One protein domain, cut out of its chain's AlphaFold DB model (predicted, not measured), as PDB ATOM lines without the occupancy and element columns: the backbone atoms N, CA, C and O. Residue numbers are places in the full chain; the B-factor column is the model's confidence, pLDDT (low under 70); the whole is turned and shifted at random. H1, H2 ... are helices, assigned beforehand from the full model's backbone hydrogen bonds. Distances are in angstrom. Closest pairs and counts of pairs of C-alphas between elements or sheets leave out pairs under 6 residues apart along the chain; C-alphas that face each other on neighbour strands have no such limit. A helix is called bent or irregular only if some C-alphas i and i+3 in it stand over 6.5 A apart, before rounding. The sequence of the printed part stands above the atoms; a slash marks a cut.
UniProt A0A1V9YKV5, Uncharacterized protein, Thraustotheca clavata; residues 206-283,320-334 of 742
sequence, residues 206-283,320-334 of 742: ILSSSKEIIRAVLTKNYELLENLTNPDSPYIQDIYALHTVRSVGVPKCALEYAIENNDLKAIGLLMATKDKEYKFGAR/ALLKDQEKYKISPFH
ATOM      1  N   ILE A 206     116.484 136.582 107.728       58.53
ATOM      2  CA  ILE A 206     116.897 137.921 107.296       58.53
ATOM      3  C   ILE A 206     118.424 138.031 107.191       58.53
ATOM      4  O   ILE A 206     118.935 138.628 106.242       58.53
ATOM      5  N   LEU A 207     119.173 137.446 108.131       62.78
ATOM      6  CA  LEU A 207     120.635 137.553 108.160       62.78
ATOM      7  C   LEU A 207     121.308 136.880 106.975       62.78
ATOM      8  O   LEU A 207     122.270 137.416 106.435       62.78
ATOM      9  N   SER A 208     120.798 135.739 106.534       67.06
ATOM     10  CA  SER A 208     121.402 135.002 105.429       67.06
ATOM     11  C   SER A 208     121.131 135.672 104.083       67.06
ATOM     12  O   SER A 208     122.054 135.820 103.284       67.06
ATOM     13  N   SER A 209     119.925 136.208 103.875       66.38
ATOM     14  CA  SER A 209     119.609 137.048 102.706       66.38
ATOM     15  C   SER A 209     120.471 138.315 102.655       66.38
ATOM     16  O   SER A 209     120.869 138.778 101.587       66.38
ATOM     17  N   SER A 210     120.820 138.859 103.820       72.31
ATOM     18  CA  SER A 210     121.695 140.031 103.937       72.31
ATOM     19  C   SER A 210     123.130 139.741 103.506       72.31
ATOM     20  O   SER A 210     123.758 140.572 102.844       72.31
ATOM     21  N   LYS A 211     123.638 138.544 103.836       81.69
ATOM     22  CA  LYS A 211     124.964 138.083 103.406       81.69
ATOM     23  C   LYS A 211     125.061 138.049 101.878       81.69
ATOM     24  O   LYS A 211     126.073 138.494 101.351       81.69
ATOM     25  N   GLU A 212     124.004 137.649 101.166       84.12
ATOM     26  CA  GLU A 212     124.000 137.599  99.693       84.12
ATOM     27  C   GLU A 212     124.125 138.974  99.029       84.12
ATOM     28  O   GLU A 212     124.858 139.123  98.052       84.12
ATOM     29  N   ILE A 213     123.464 140.001  99.567       87.50
ATOM     30  CA  ILE A 213     123.561 141.367  99.025       87.50
ATOM     31  C   ILE A 213     124.950 141.942  99.299       87.50
ATOM     32  O   ILE A 213     125.569 142.534  98.415       87.50
ATOM     33  N   ILE A 214     125.459 141.751 100.522       90.19
ATOM     34  CA  ILE A 214     126.812 142.178 100.895       90.19
ATOM     35  C   ILE A 214     127.837 141.480  99.996       90.19
ATOM     36  O   ILE A 214     128.700 142.143  99.425       90.19
ATOM     37  N   ARG A 215     127.704 140.167  99.793       91.00
ATOM     38  CA  ARG A 215     128.530 139.383  98.872       91.00
ATOM     39  C   ARG A 215     128.445 139.914  97.446       91.00
ATOM     40  O   ARG A 215     129.485 140.065  96.810       91.00
ATOM     41  N   ALA A 216     127.253 140.232  96.937       92.19
ATOM     42  CA  ALA A 216     127.085 140.794  95.596       92.19
ATOM     43  C   ALA A 216     127.863 142.111  95.428       92.19
ATOM     44  O   ALA A 216     128.540 142.295  94.417       92.19
ATOM     45  N   VAL A 217     127.848 142.983  96.443       94.06
ATOM     46  CA  VAL A 217     128.648 144.220  96.465       94.06
ATOM     47  C   VAL A 217     130.148 143.922  96.528       94.06
ATOM     48  O   VAL A 217     130.912 144.459  95.730       94.06
ATOM     49  N   LEU A 218     130.586 143.054  97.446       92.88
ATOM     50  CA  LEU A 218     132.004 142.722  97.630       92.88
ATOM     51  C   LEU A 218     132.621 142.065  96.386       92.88
ATOM     52  O   LEU A 218     133.773 142.328  96.056       92.88
ATOM     53  N   THR A 219     131.842 141.247  95.681       93.31
ATOM     54  CA  THR A 219     132.271 140.501  94.485       93.31
ATOM     55  C   THR A 219     131.953 141.220  93.172       93.31
ATOM     56  O   THR A 219     132.262 140.699  92.102       93.31
ATOM     57  N   LYS A 220     131.352 142.419  93.232       94.88
ATOM     58  CA  LYS A 220     130.881 143.194  92.068       94.88
ATOM     59  C   LYS A 220     129.947 142.403  91.144       94.88
ATOM     60  O   LYS A 220     129.926 142.608  89.929       94.88
ATOM     61  N   ASN A 221     129.149 141.503  91.713       94.19
ATOM     62  CA  ASN A 221     128.129 140.766  90.979       94.19
ATOM     63  C   ASN A 221     126.889 141.651  90.784       94.19
ATOM     64  O   ASN A 221     125.909 141.564  91.525       94.19
ATOM     65  N   TYR A 222     126.962 142.543  89.794       94.94
ATOM     66  CA  TYR A 222     125.886 143.493  89.514       94.94
ATOM     67  C   TYR A 222     124.613 142.828  88.999       94.94
ATOM     68  O   TYR A 222     123.545 143.356  89.263       94.94
ATOM     69  N   GLU A 223     124.707 141.691  88.310       92.75
ATOM     70  CA  GLU A 223     123.530 140.947  87.846       92.75
ATOM     71  C   GLU A 223     122.717 140.436  89.039       92.75
ATOM     72  O   GLU A 223     121.511 140.663  89.124       92.75
ATOM     73  N   LEU A 224     123.390 139.821  90.018       90.06
ATOM     74  CA  LEU A 224     122.747 139.426  91.264       90.06
ATOM     75  C   LEU A 224     122.208 140.649  92.008       90.06
ATOM     76  O   LEU A 224     121.063 140.633  92.440       90.06
ATOM     77  N   LEU A 225     122.998 141.718  92.136       91.19
ATOM     78  CA  LEU A 225     122.553 142.918  92.842       91.19
ATOM     79  C   LEU A 225     121.312 143.544  92.183       91.19
ATOM     80  O   LEU A 225     120.373 143.866  92.896       91.19
ATOM     81  N   GLU A 226     121.274 143.648  90.851       91.50
ATOM     82  CA  GLU A 226     120.118 144.118  90.075       91.50
ATOM     83  C   GLU A 226     118.900 143.212  90.294       91.50
ATOM     84  O   GLU A 226     117.817 143.707  90.595       91.50
ATOM     85  N   ASN A 227     119.074 141.888  90.247       87.88
ATOM     86  CA  ASN A 227     118.002 140.932  90.536       87.88
ATOM     87  C   ASN A 227     117.463 141.060  91.970       87.88
ATOM     88  O   ASN A 227     116.278 140.833  92.204       87.88
ATOM     89  N   LEU A 228     118.312 141.422  92.934       84.38
ATOM     90  CA  LEU A 228     117.949 141.573  94.343       84.38
ATOM     91  C   LEU A 228     117.379 142.957  94.685       84.38
ATOM     92  O   LEU A 228     116.633 143.058  95.655       84.38
ATOM     93  N   THR A 229     117.713 144.007  93.924       86.12
ATOM     94  CA  THR A 229     117.252 145.388  94.162       86.12
ATOM     95  C   THR A 229     116.127 145.847  93.228       86.12
ATOM     96  O   THR A 229     115.517 146.888  93.481       86.12
ATOM     97  N   ASN A 230     115.802 145.078  92.184       84.81
ATOM     98  CA  ASN A 230     114.709 145.393  91.266       84.81
ATOM     99  C   ASN A 230     113.346 145.420  92.003       84.81
ATOM    100  O   ASN A 230     113.010 144.447  92.684       84.81
ATOM    101  N   PRO A 231     112.534 146.490  91.859       81.69
ATOM    102  CA  PRO A 231     111.185 146.565  92.427       81.69
ATOM    103  C   PRO A 231     110.261 145.395  92.057       81.69
ATOM    104  O   PRO A 231     109.416 145.027  92.872       81.69
ATOM    105  N   ASP A 232     110.448 144.806  90.874       83.94
ATOM    106  CA  ASP A 232     109.658 143.678  90.367       83.94
ATOM    107  C   ASP A 232     110.170 142.312  90.862       83.94
ATOM    108  O   ASP A 232     109.545 141.279  90.616       83.94
ATOM    109  N   SER A 233     111.310 142.280  91.558       80.88
ATOM    110  CA  SER A 233     111.888 141.044  92.080       80.88
ATOM    111  C   SER A 233     111.011 140.441  93.182       80.88
ATOM    112  O   SER A 233     110.602 141.155  94.101       80.88
ATOM    113  N   PRO A 234     110.762 139.120  93.192       77.06
ATOM    114  CA  PRO A 234     110.046 138.497  94.302       77.06
ATOM    115  C   PRO A 234     110.812 138.643  95.628       77.06
ATOM    116  O   PRO A 234     110.193 138.735  96.685       77.06
ATOM    117  N   TYR A 235     112.143 138.750  95.573       75.31
ATOM    118  CA  TYR A 235     113.012 138.784  96.751       75.31
ATOM    119  C   TYR A 235     113.114 140.166  97.398       75.31
ATOM    120  O   TYR A 235     113.527 140.282  98.550       75.31
ATOM    121  N   ILE A 236     112.716 141.237  96.699       74.44
ATOM    122  CA  ILE A 236     112.908 142.609  97.186       74.44
ATOM    123  C   ILE A 236     112.158 142.867  98.506       74.44
ATOM    124  O   ILE A 236     112.482 143.821  99.212       74.44
ATOM    125  N   GLN A 237     111.107 142.103  98.841       69.75
ATOM    126  CA  GLN A 237     110.370 142.263 100.111       69.75
ATOM    127  C   GLN A 237     111.156 141.752 101.329       69.75
ATOM    128  O   GLN A 237     110.984 142.311 102.410       69.75
ATOM    129  N   ASP A 238     112.056 140.787 101.133       67.38
ATOM    130  CA  ASP A 238     112.808 140.106 102.199       67.38
ATOM    131  C   ASP A 238     114.267 140.587 102.303       67.38
ATOM    132  O   ASP A 238     115.055 140.123 103.129       67.38
ATOM    133  N   ILE A 239     114.642 141.537 101.447       67.31
ATOM    134  CA  ILE A 239     115.998 142.054 101.285       67.31
ATOM    135  C   ILE A 239     116.104 143.437 101.927       67.31
ATOM    136  O   ILE A 239     115.545 144.414 101.440       67.31
ATOM    137  N   TYR A 240     116.895 143.540 102.998       71.62
ATOM    138  CA  TYR A 240     117.085 144.769 103.783       71.62
ATOM    139  C   TYR A 240     118.463 145.380 103.527       71.62
ATOM    140  O   TYR A 240     119.259 145.585 104.451       71.62
ATOM    141  N   ALA A 241     118.749 145.657 102.257       67.31
ATOM    142  CA  ALA A 241     120.079 146.006 101.758       67.31
ATOM    143  C   ALA A 241     120.749 147.197 102.479       67.31
ATOM    144  O   ALA A 241     121.972 147.252 102.604       67.31
ATOM    145  N   LEU A 242     119.947 148.143 102.981       72.94
ATOM    146  CA  LEU A 242     120.424 149.370 103.630       72.94
ATOM    147  C   LEU A 242     120.655 149.239 105.142       72.94
ATOM    148  O   LEU A 242     121.285 150.113 105.736       72.94
ATOM    149  N   HIS A 243     120.135 148.187 105.773       73.25
ATOM    150  CA  HIS A 243     119.991 148.133 107.234       73.25
ATOM    151  C   HIS A 243     120.642 146.921 107.881       73.25
ATOM    152  O   HIS A 243     120.945 146.943 109.072       73.25
ATOM    153  N   THR A 244     120.835 145.860 107.114       76.38
ATOM    154  CA  THR A 244     121.391 144.619 107.632       76.38
ATOM    155  C   THR A 244     122.901 144.651 107.591       76.38
ATOM    156  O   THR A 244     123.512 145.068 106.609       76.38
ATOM    157  N   VAL A 245     123.498 144.249 108.707       81.19
ATOM    158  CA  VAL A 245     124.944 144.265 108.887       81.19
ATOM    159  C   VAL A 245     125.542 142.903 108.565       81.19
ATOM    160  O   VAL A 245     124.865 141.883 108.682       81.19
ATOM    161  N   ARG A 246     126.826 142.875 108.203       86.19
ATOM    162  CA  ARG A 246     127.564 141.636 107.926       86.19
ATOM    163  C   ARG A 246     127.531 140.661 109.101       86.19
ATOM    164  O   ARG A 246     127.324 139.466 108.896       86.19
ATOM    165  N   SER A 247     127.804 141.152 110.308       87.25
ATOM    166  CA  SER A 247     127.888 140.332 111.517       87.25
ATOM    167  C   SER A 247     127.770 141.183 112.786       87.25
ATOM    168  O   SER A 247     127.714 142.412 112.742       87.25
ATOM    169  N   VAL A 248     127.756 140.530 113.952       82.25
ATOM    170  CA  VAL A 248     127.656 141.206 115.255       82.25
ATOM    171  C   VAL A 248     128.836 142.142 115.524       82.25
ATOM    172  O   VAL A 248     128.618 143.260 115.994       82.25
ATOM    173  N   GLY A 249     130.065 141.695 115.270       84.81
ATOM    174  CA  GLY A 249     131.298 142.469 115.459       84.81
ATOM    175  C   GLY A 249     131.645 143.371 114.275       84.81
ATOM    176  O   GLY A 249     132.385 144.337 114.444       84.81
ATOM    177  N   VAL A 250     131.050 143.135 113.099       87.75
ATOM    178  CA  VAL A 250     131.222 143.968 111.901       87.75
ATOM    179  C   VAL A 250     129.877 144.593 111.517       87.75
ATOM    180  O   VAL A 250     129.180 144.082 110.634       87.75
ATOM    181  N   PRO A 251     129.485 145.709 112.169       84.31
ATOM    182  CA  PRO A 251     128.200 146.363 111.952       84.31
ATOM    183  C   PRO A 251     128.195 147.191 110.651       84.31
ATOM    184  O   PRO A 251     127.887 148.377 110.693       84.31
ATOM    185  N   LYS A 252     128.581 146.584 109.521       85.62
ATOM    186  CA  LYS A 252     128.632 147.215 108.195       85.62
ATOM    187  C   LYS A 252     127.572 146.640 107.265       85.62
ATOM    188  O   LYS A 252     127.517 145.418 107.111       85.62
ATOM    189  N   CYS A 253     126.769 147.490 106.633       87.00
ATOM    190  CA  CYS A 253     125.784 147.078 105.632       87.00
ATOM    191  C   CYS A 253     126.339 147.097 104.200       87.00
ATOM    192  O   CYS A 253     127.449 147.570 103.940       87.00
ATOM    193  N   ALA A 254     125.556 146.591 103.242       89.69
ATOM    194  CA  ALA A 254     125.955 146.534 101.834       89.69
ATOM    195  C   ALA A 254     126.254 147.926 101.247       89.69
ATOM    196  O   ALA A 254     127.205 148.081 100.481       89.69
ATOM    197  N   LEU A 255     125.490 148.951 101.645       90.06
ATOM    198  CA  LEU A 255     125.732 150.327 101.206       90.06
ATOM    199  C   LEU A 255     127.060 150.872 101.736       90.06
ATOM    200  O   LEU A 255     127.792 151.509 100.986       90.06
ATOM    201  N   GLU A 256     127.395 150.611 103.000       90.44
ATOM    202  CA  GLU A 256     128.670 151.051 103.576       90.44
ATOM    203  C   GLU A 256     129.849 150.409 102.839       90.44
ATOM    204  O   GLU A 256     130.776 151.123 102.463       90.44
ATOM    205  N   TYR A 257     129.774 149.112 102.515       92.31
ATOM    206  CA  TYR A 257     130.781 148.457 101.671       92.31
ATOM    207  C   TYR A 257     130.874 149.068 100.267       92.31
ATOM    208  O   TYR A 257     131.977 149.277  99.764       92.31
ATOM    209  N   ALA A 258     129.744 149.401  99.636       93.81
ATOM    210  CA  ALA A 258     129.741 150.040  98.320       93.81
ATOM    211  C   ALA A 258     130.403 151.433  98.354       93.81
ATOM    212  O   ALA A 258     131.198 151.763  97.472       93.81
ATOM    213  N   ILE A 259     130.134 152.229  99.400       92.88
ATOM    214  CA  ILE A 259     130.774 153.534  99.628       92.88
ATOM    215  C   ILE A 259     132.275 153.360  99.892       92.88
ATOM    216  O   ILE A 259     133.087 154.073  99.299       92.88
ATOM    217  N   GLU A 260     132.667 152.410 100.747       90.88
ATOM    218  CA  GLU A 260     134.076 152.103 101.029       90.88
ATOM    219  C   GLU A 260     134.844 151.748  99.750       90.88
ATOM    220  O   GLU A 260     135.936 152.282  99.531       90.88
ATOM    221  N   ASN A 261     134.229 150.959  98.868       91.75
ATOM    222  CA  ASN A 261     134.801 150.519  97.596       91.75
ATOM    223  C   ASN A 261     134.694 151.550  96.457       91.75
ATOM    224  O   ASN A 261     135.156 151.268  95.350       91.75
ATOM    225  N   ASN A 262     134.107 152.730  96.705       92.12
ATOM    226  CA  ASN A 262     133.830 153.751  95.687       92.12
ATOM    227  C   ASN A 262     133.026 153.196  94.487       92.12
ATOM    228  O   ASN A 262     133.236 153.587  93.338       92.12
ATOM    229  N   ASP A 263     132.120 152.246  94.745       93.88
ATOM    230  CA  ASP A 263     131.327 151.573  93.716       93.88
ATOM    231  C   ASP A 263     130.023 152.337  93.454       93.88
ATOM    232  O   ASP A 263     128.969 152.051  94.025       93.88
ATOM    233  N   LEU A 264     130.097 153.333  92.568       92.12
ATOM    234  CA  LEU A 264     128.950 154.171  92.206       92.12
ATOM    235  C   LEU A 264     127.779 153.366  91.624       92.12
ATOM    236  O   LEU A 264     126.626 153.746  91.836       92.12
ATOM    237  N   LYS A 265     128.047 152.255  90.919       93.69
ATOM    238  CA  LYS A 265     126.992 151.413  90.342       93.69
ATOM    239  C   LYS A 265     126.228 150.697  91.454       93.69
ATOM    240  O   LYS A 265     125.001 150.779  91.492       93.69
ATOM    241  N   ALA A 266     126.938 150.060  92.384       94.19
ATOM    242  CA  ALA A 266     126.318 149.421  93.540       94.19
ATOM    243  C   ALA A 266     125.575 150.438  94.423       94.19
ATOM    244  O   ALA A 266     124.437 150.182  94.809       94.19
ATOM    245  N   ILE A 267     126.162 151.618  94.682       92.62
ATOM    246  CA  ILE A 267     125.496 152.699  95.430       92.62
ATOM    247  C   ILE A 267     124.188 153.098  94.742       92.62
ATOM    248  O   ILE A 267     123.165 153.202  95.411       92.62
ATOM    249  N   GLY A 268     124.190 153.290  93.418       90.56
ATOM    250  CA  GLY A 268     122.988 153.638  92.659       90.56
ATOM    251  C   GLY A 268     121.885 152.582  92.775       90.56
ATOM    252  O   GLY A 268     120.743 152.924  93.080       90.56
ATOM    253  N   LEU A 269     122.238 151.304  92.605       91.19
ATOM    254  CA  LEU A 269     121.304 150.177  92.722       91.19
ATOM    255  C   LEU A 269     120.711 150.046  94.130       91.19
ATOM    256  O   LEU A 269     119.520 149.789  94.270       91.19
ATOM    257  N   LEU A 270     121.521 150.254  95.169       90.06
ATOM    258  CA  LEU A 270     121.079 150.206  96.565       90.06
ATOM    259  C   LEU A 270     120.226 151.427  96.937       90.06
ATOM    260  O   LEU A 270     119.208 151.304  97.608       90.06
ATOM    261  N   MET A 271     120.605 152.620  96.481       87.25
ATOM    262  CA  MET A 271     119.864 153.853  96.763       87.25
ATOM    263  C   MET A 271     118.516 153.911  96.042       87.25
ATOM    264  O   MET A 271     117.618 154.616  96.506       87.25
ATOM    265  N   ALA A 272     118.336 153.147  94.962       85.44
ATOM    266  CA  ALA A 272     117.037 152.975  94.316       85.44
ATOM    267  C   ALA A 272     115.990 152.329  95.247       85.44
ATOM    268  O   ALA A 272     114.795 152.533  95.048       85.44
ATOM    269  N   THR A 273     116.413 151.613  96.297       82.75
ATOM    270  CA  THR A 273     115.509 150.952  97.254       82.75
ATOM    271  C   THR A 273     115.246 151.778  98.520       82.75
ATOM    272  O   THR A 273     114.569 151.305  99.434       82.75
ATOM    273  N   LYS A 274     115.762 153.014  98.615       79.62
ATOM    274  CA  LYS A 274     115.723 153.828  99.849       79.62
ATOM    275  C   LYS A 274     114.313 154.191 100.330       79.62
ATOM    276  O   LYS A 274     114.085 154.247 101.533       79.62
ATOM    277  N   ASP A 275     113.392 154.426  99.395       76.75
ATOM    278  CA  ASP A 275     112.019 154.865  99.679       76.75
ATOM    279  C   ASP A 275     111.057 153.671  99.797       76.75
ATOM    280  O   ASP A 275     109.846 153.839  99.938       76.75
ATOM    281  N   LYS A 276     111.583 152.445  99.713       73.38
ATOM    282  CA  LYS A 276     110.774 151.239  99.762       73.38
ATOM    283  C   LYS A 276     110.297 150.972 101.190       73.38
ATOM    284  O   LYS A 276     111.094 150.914 102.124       73.38
ATOM    285  N   GLU A 277     109.000 150.716 101.344       66.25
ATOM    286  CA  GLU A 277     108.473 150.143 102.578       66.25
ATOM    287  C   GLU A 277     108.894 148.677 102.686       66.25
ATOM    288  O   GLU A 277     108.478 147.812 101.908       66.25
ATOM    289  N   TYR A 278     109.741 148.398 103.668       64.75
ATOM    290  CA  TYR A 278     110.105 147.039 104.012       64.75
ATOM    291  C   TYR A 278     109.025 146.472 104.929       64.75
ATOM    292  O   TYR A 278     108.809 146.965 106.039       64.75
ATOM    293  N   LYS A 279     108.360 145.400 104.489       55.09
ATOM    294  CA  LYS A 279     107.649 144.531 105.424       55.09
ATOM    295  C   LYS A 279     108.741 143.864 106.232       55.09
ATOM    296  O   LYS A 279     109.411 142.981 105.715       55.09
ATOM    297  N   PHE A 280     109.010 144.351 107.437       53.38
ATOM    298  CA  PHE A 280     109.948 143.676 108.323       53.38
ATOM    299  C   PHE A 280     109.435 142.249 108.491       53.38
ATOM    300  O   PHE A 280     108.344 142.045 109.027       53.38
ATOM    301  N   GLY A 281     110.173 141.290 107.935       43.38
ATOM    302  CA  GLY A 281     109.868 139.883 108.029       43.38
ATOM    303  C   GLY A 281     109.687 139.593 109.502       43.38
ATOM    304  O   GLY A 281     110.397 140.162 110.343       43.38
ATOM    305  N   ALA A 282     108.685 138.781 109.828       41.31
ATOM    306  CA  ALA A 282     108.549 138.313 111.190       41.31
ATOM    307  C   ALA A 282     109.904 137.715 111.574       41.31
ATOM    308  O   ALA A 282     110.389 136.793 110.918       41.31
ATOM    309  N   ARG A 283     110.549 138.332 112.568       47.31
ATOM    310  CA  ARG A 283     111.836 137.890 113.093       47.31
ATOM    311  C   ARG A 283     111.760 136.372 113.284       47.31
ATOM    312  O   ARG A 283     110.782 135.941 113.907       47.31
ATOM    313  N   ALA A 320     124.935 136.086 124.846       75.25
ATOM    314  CA  ALA A 320     126.161 136.044 124.060       75.25
ATOM    315  C   ALA A 320     125.929 135.536 122.628       75.25
ATOM    316  O   ALA A 320     126.598 136.014 121.716       75.25
ATOM    317  N   LEU A 321     124.955 134.638 122.429       80.94
ATOM    318  CA  LEU A 321     124.532 134.097 121.133       80.94
ATOM    319  C   LEU A 321     123.358 134.878 120.512       80.94
ATOM    320  O   LEU A 321     122.920 134.547 119.408       80.94
ATOM    321  N   LEU A 322     122.850 135.909 121.200       76.81
ATOM    322  CA  LEU A 322     121.708 136.740 120.791       76.81
ATOM    323  C   LEU A 322     122.097 138.184 120.436       76.81
ATOM    324  O   LEU A 322     121.224 139.023 120.229       76.81
ATOM    325  N   LYS A 323     123.394 138.511 120.371       76.31
ATOM    326  CA  LYS A 323     123.866 139.884 120.087       76.31
ATOM    327  C   LYS A 323     123.441 140.433 118.723       76.31
ATOM    328  O   LYS A 323     123.436 141.644 118.514       76.31
ATOM    329  N   ASP A 324     123.108 139.552 117.793       71.88
ATOM    330  CA  ASP A 324     122.481 139.908 116.528       71.88
ATOM    331  C   ASP A 324     121.094 140.528 116.786       71.88
ATOM    332  O   ASP A 324     120.777 141.574 116.239       71.88
ATOM    333  N   GLN A 325     120.317 140.017 117.736       65.19
ATOM    334  CA  GLN A 325     118.936 140.449 117.994       65.19
ATOM    335  C   GLN A 325     118.774 141.885 118.494       65.19
ATOM    336  O   GLN A 325     117.775 142.531 118.178       65.19
ATOM    337  N   GLU A 326     119.718 142.389 119.288       54.12
ATOM    338  CA  GLU A 326     119.629 143.737 119.867       54.12
ATOM    339  C   GLU A 326     119.922 144.843 118.840       54.12
ATOM    340  O   GLU A 326     119.466 145.978 119.006       54.12
ATOM    341  N   LYS A 327     120.652 144.530 117.759       55.75
ATOM    342  CA  LYS A 327     121.160 145.521 116.795       55.75
ATOM    343  C   LYS A 327     120.205 145.836 115.631       55.75
ATOM    344  O   LYS A 327     120.448 146.807 114.921       55.75
ATOM    345  N   TYR A 328     119.093 145.111 115.466       53.44
ATOM    346  CA  TYR A 328     118.171 145.269 114.320       53.44
ATOM    347  C   TYR A 328     116.943 146.156 114.570       53.44
ATOM    348  O   TYR A 328     115.877 145.915 114.001       53.44
ATOM    349  N   LYS A 329     117.043 147.222 115.376       52.22
ATOM    350  CA  LYS A 329     116.019 148.283 115.325       52.22
ATOM    351  C   LYS A 329     116.189 149.061 114.019       52.22
ATOM    352  O   LYS A 329     116.886 150.069 113.978       52.22
ATOM    353  N   ILE A 330     115.587 148.550 112.949       57.09
ATOM    354  CA  ILE A 330     115.675 149.137 111.615       57.09
ATOM    355  C   ILE A 330     114.830 150.418 111.588       57.09
ATOM    356  O   ILE A 330     113.602 150.372 111.599       57.09
ATOM    357  N   SER A 331     115.494 151.573 111.609       58.38
ATOM    358  CA  SER A 331     114.872 152.877 111.357       58.38
ATOM    359  C   SER A 331     114.845 153.171 109.854       58.38
ATOM    360  O   SER A 331     115.705 152.651 109.141       58.38
ATOM    361  N   PRO A 332     113.949 154.051 109.367       60.78
ATOM    362  CA  PRO A 332     114.003 154.540 107.993       60.78
ATOM    363  C   PRO A 332     115.412 155.005 107.612       60.78
ATOM    364  O   PRO A 332     116.152 155.544 108.444       60.78
ATOM    365  N   PHE A 333     115.795 154.774 106.357       67.25
ATOM    366  CA  PHE A 333     117.100 155.186 105.866       67.25
ATOM    367  C   PHE A 333     117.243 156.712 105.930       67.25
ATOM    368  O   PHE A 333     116.426 157.451 105.384       67.25
ATOM    369  N   HIS A 334     118.320 157.185 106.556       67.75
ATOM    370  CA  HIS A 334     118.714 158.585 106.500       67.75
ATOM    371  C   HIS A 334     120.224 158.672 106.301       67.75
ATOM    372  O   HIS A 334     120.992 158.039 107.020       67.75
TER     373      HIS A 334
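This is residues 206 to 283 and 320 to 334 of the 742 residues of an uncharacterized protein of Thraustotheca clavata (UniProt A0A1V9YKV5). Two short helical hairpins, H1 with H2 and H4 with H5, pack face to face, H1 beside H4 and H2 beside H5, while the small helix H6 lies away from them at one end of the longest axis. H1 meets its partners with its later residues alone, the little helix H3 follows H2 at a corner, and long stretches without a named element, residues 238 to 253 and 272 to 283, make much of the rest. The printed part has 93 residues with six named helices, H1 to H6 in order along it, and no named strand; the class is all helix, though under half of the residues, 44, are in named elements. The whole is compact, with a radius of gyration of the C-alphas of 12.5 A, and spans 36 by 26 by 23 A.

H1, residues 206 to 218, begins at C-alpha 206 at (116.897, 137.921, 107.296) and is 18.6 A long from first to last C-alpha. H2, residues 222 to 229, is 10.0 A long. H3, residues 234 to 237, is only just irregular: C-alphas 234 and 237 are 6.9 A apart. H4, residues 254 to 260, is 9.9 A long and begins at C-alpha 254 at (125.955, 146.534, 101.834). H5, residues 264 to 271, is 10.2 A long. H6, residues 323 to 326, is 5.7 A long and ends at C-alpha 326 at (119.629, 143.737, 119.867).

H1 and H2 form a helical hairpin and touch, with residues 213 to 217 of H1 alone; their closest C-alphas, of Ala 216 and Leu 225, are 5.7 A apart. They run opposite ways at a shallow tilt of 34 degrees, only just short of steep. H2 and H3 only just touch, with 3 pairs of C-alphas within 8 A, and only at the corner by their link; the closest C-alphas are those of Leu 228 and Ile 236, 5.9 A. H1 touches H4 with residues 213 to 218 alone, closest at the C-alphas of Ile 214 and Ala 254, 4.5 A, the same way at a shallow tilt of 30 degrees. H4 and H5 form the other helical hairpin and touch, closest at the C-alphas of Ala 258 and Ile 267, 5.8 A, opposite ways at a shallow tilt of 34 degrees, only just short of steep. H5 touches H2, closest at the C-alphas of Leu 269 and Thr 229, 6.4 A, the same way at a shallow tilt of 14 degrees. H6 touches no helix. Every O i to N i+4 pair is within hydrogen-bond range in H2, H4 and H5, and 8 of 9 in H1; H3 and H6 are too short for such a pair.

The C-alphas farthest apart, of Asp 232 and Ala 320, are 38.3 A apart. Residues 284 to 319 are not printed, and C-alphas 283 and 320 are 18.1 A apart across this cut. The link from H3 to H4 is long, with 16 residues. The mean pLDDT of the printed part is 78.8; residues 206 to 209, 237 to 239, 241, 277 to 283 and 325 to 334 are under 70.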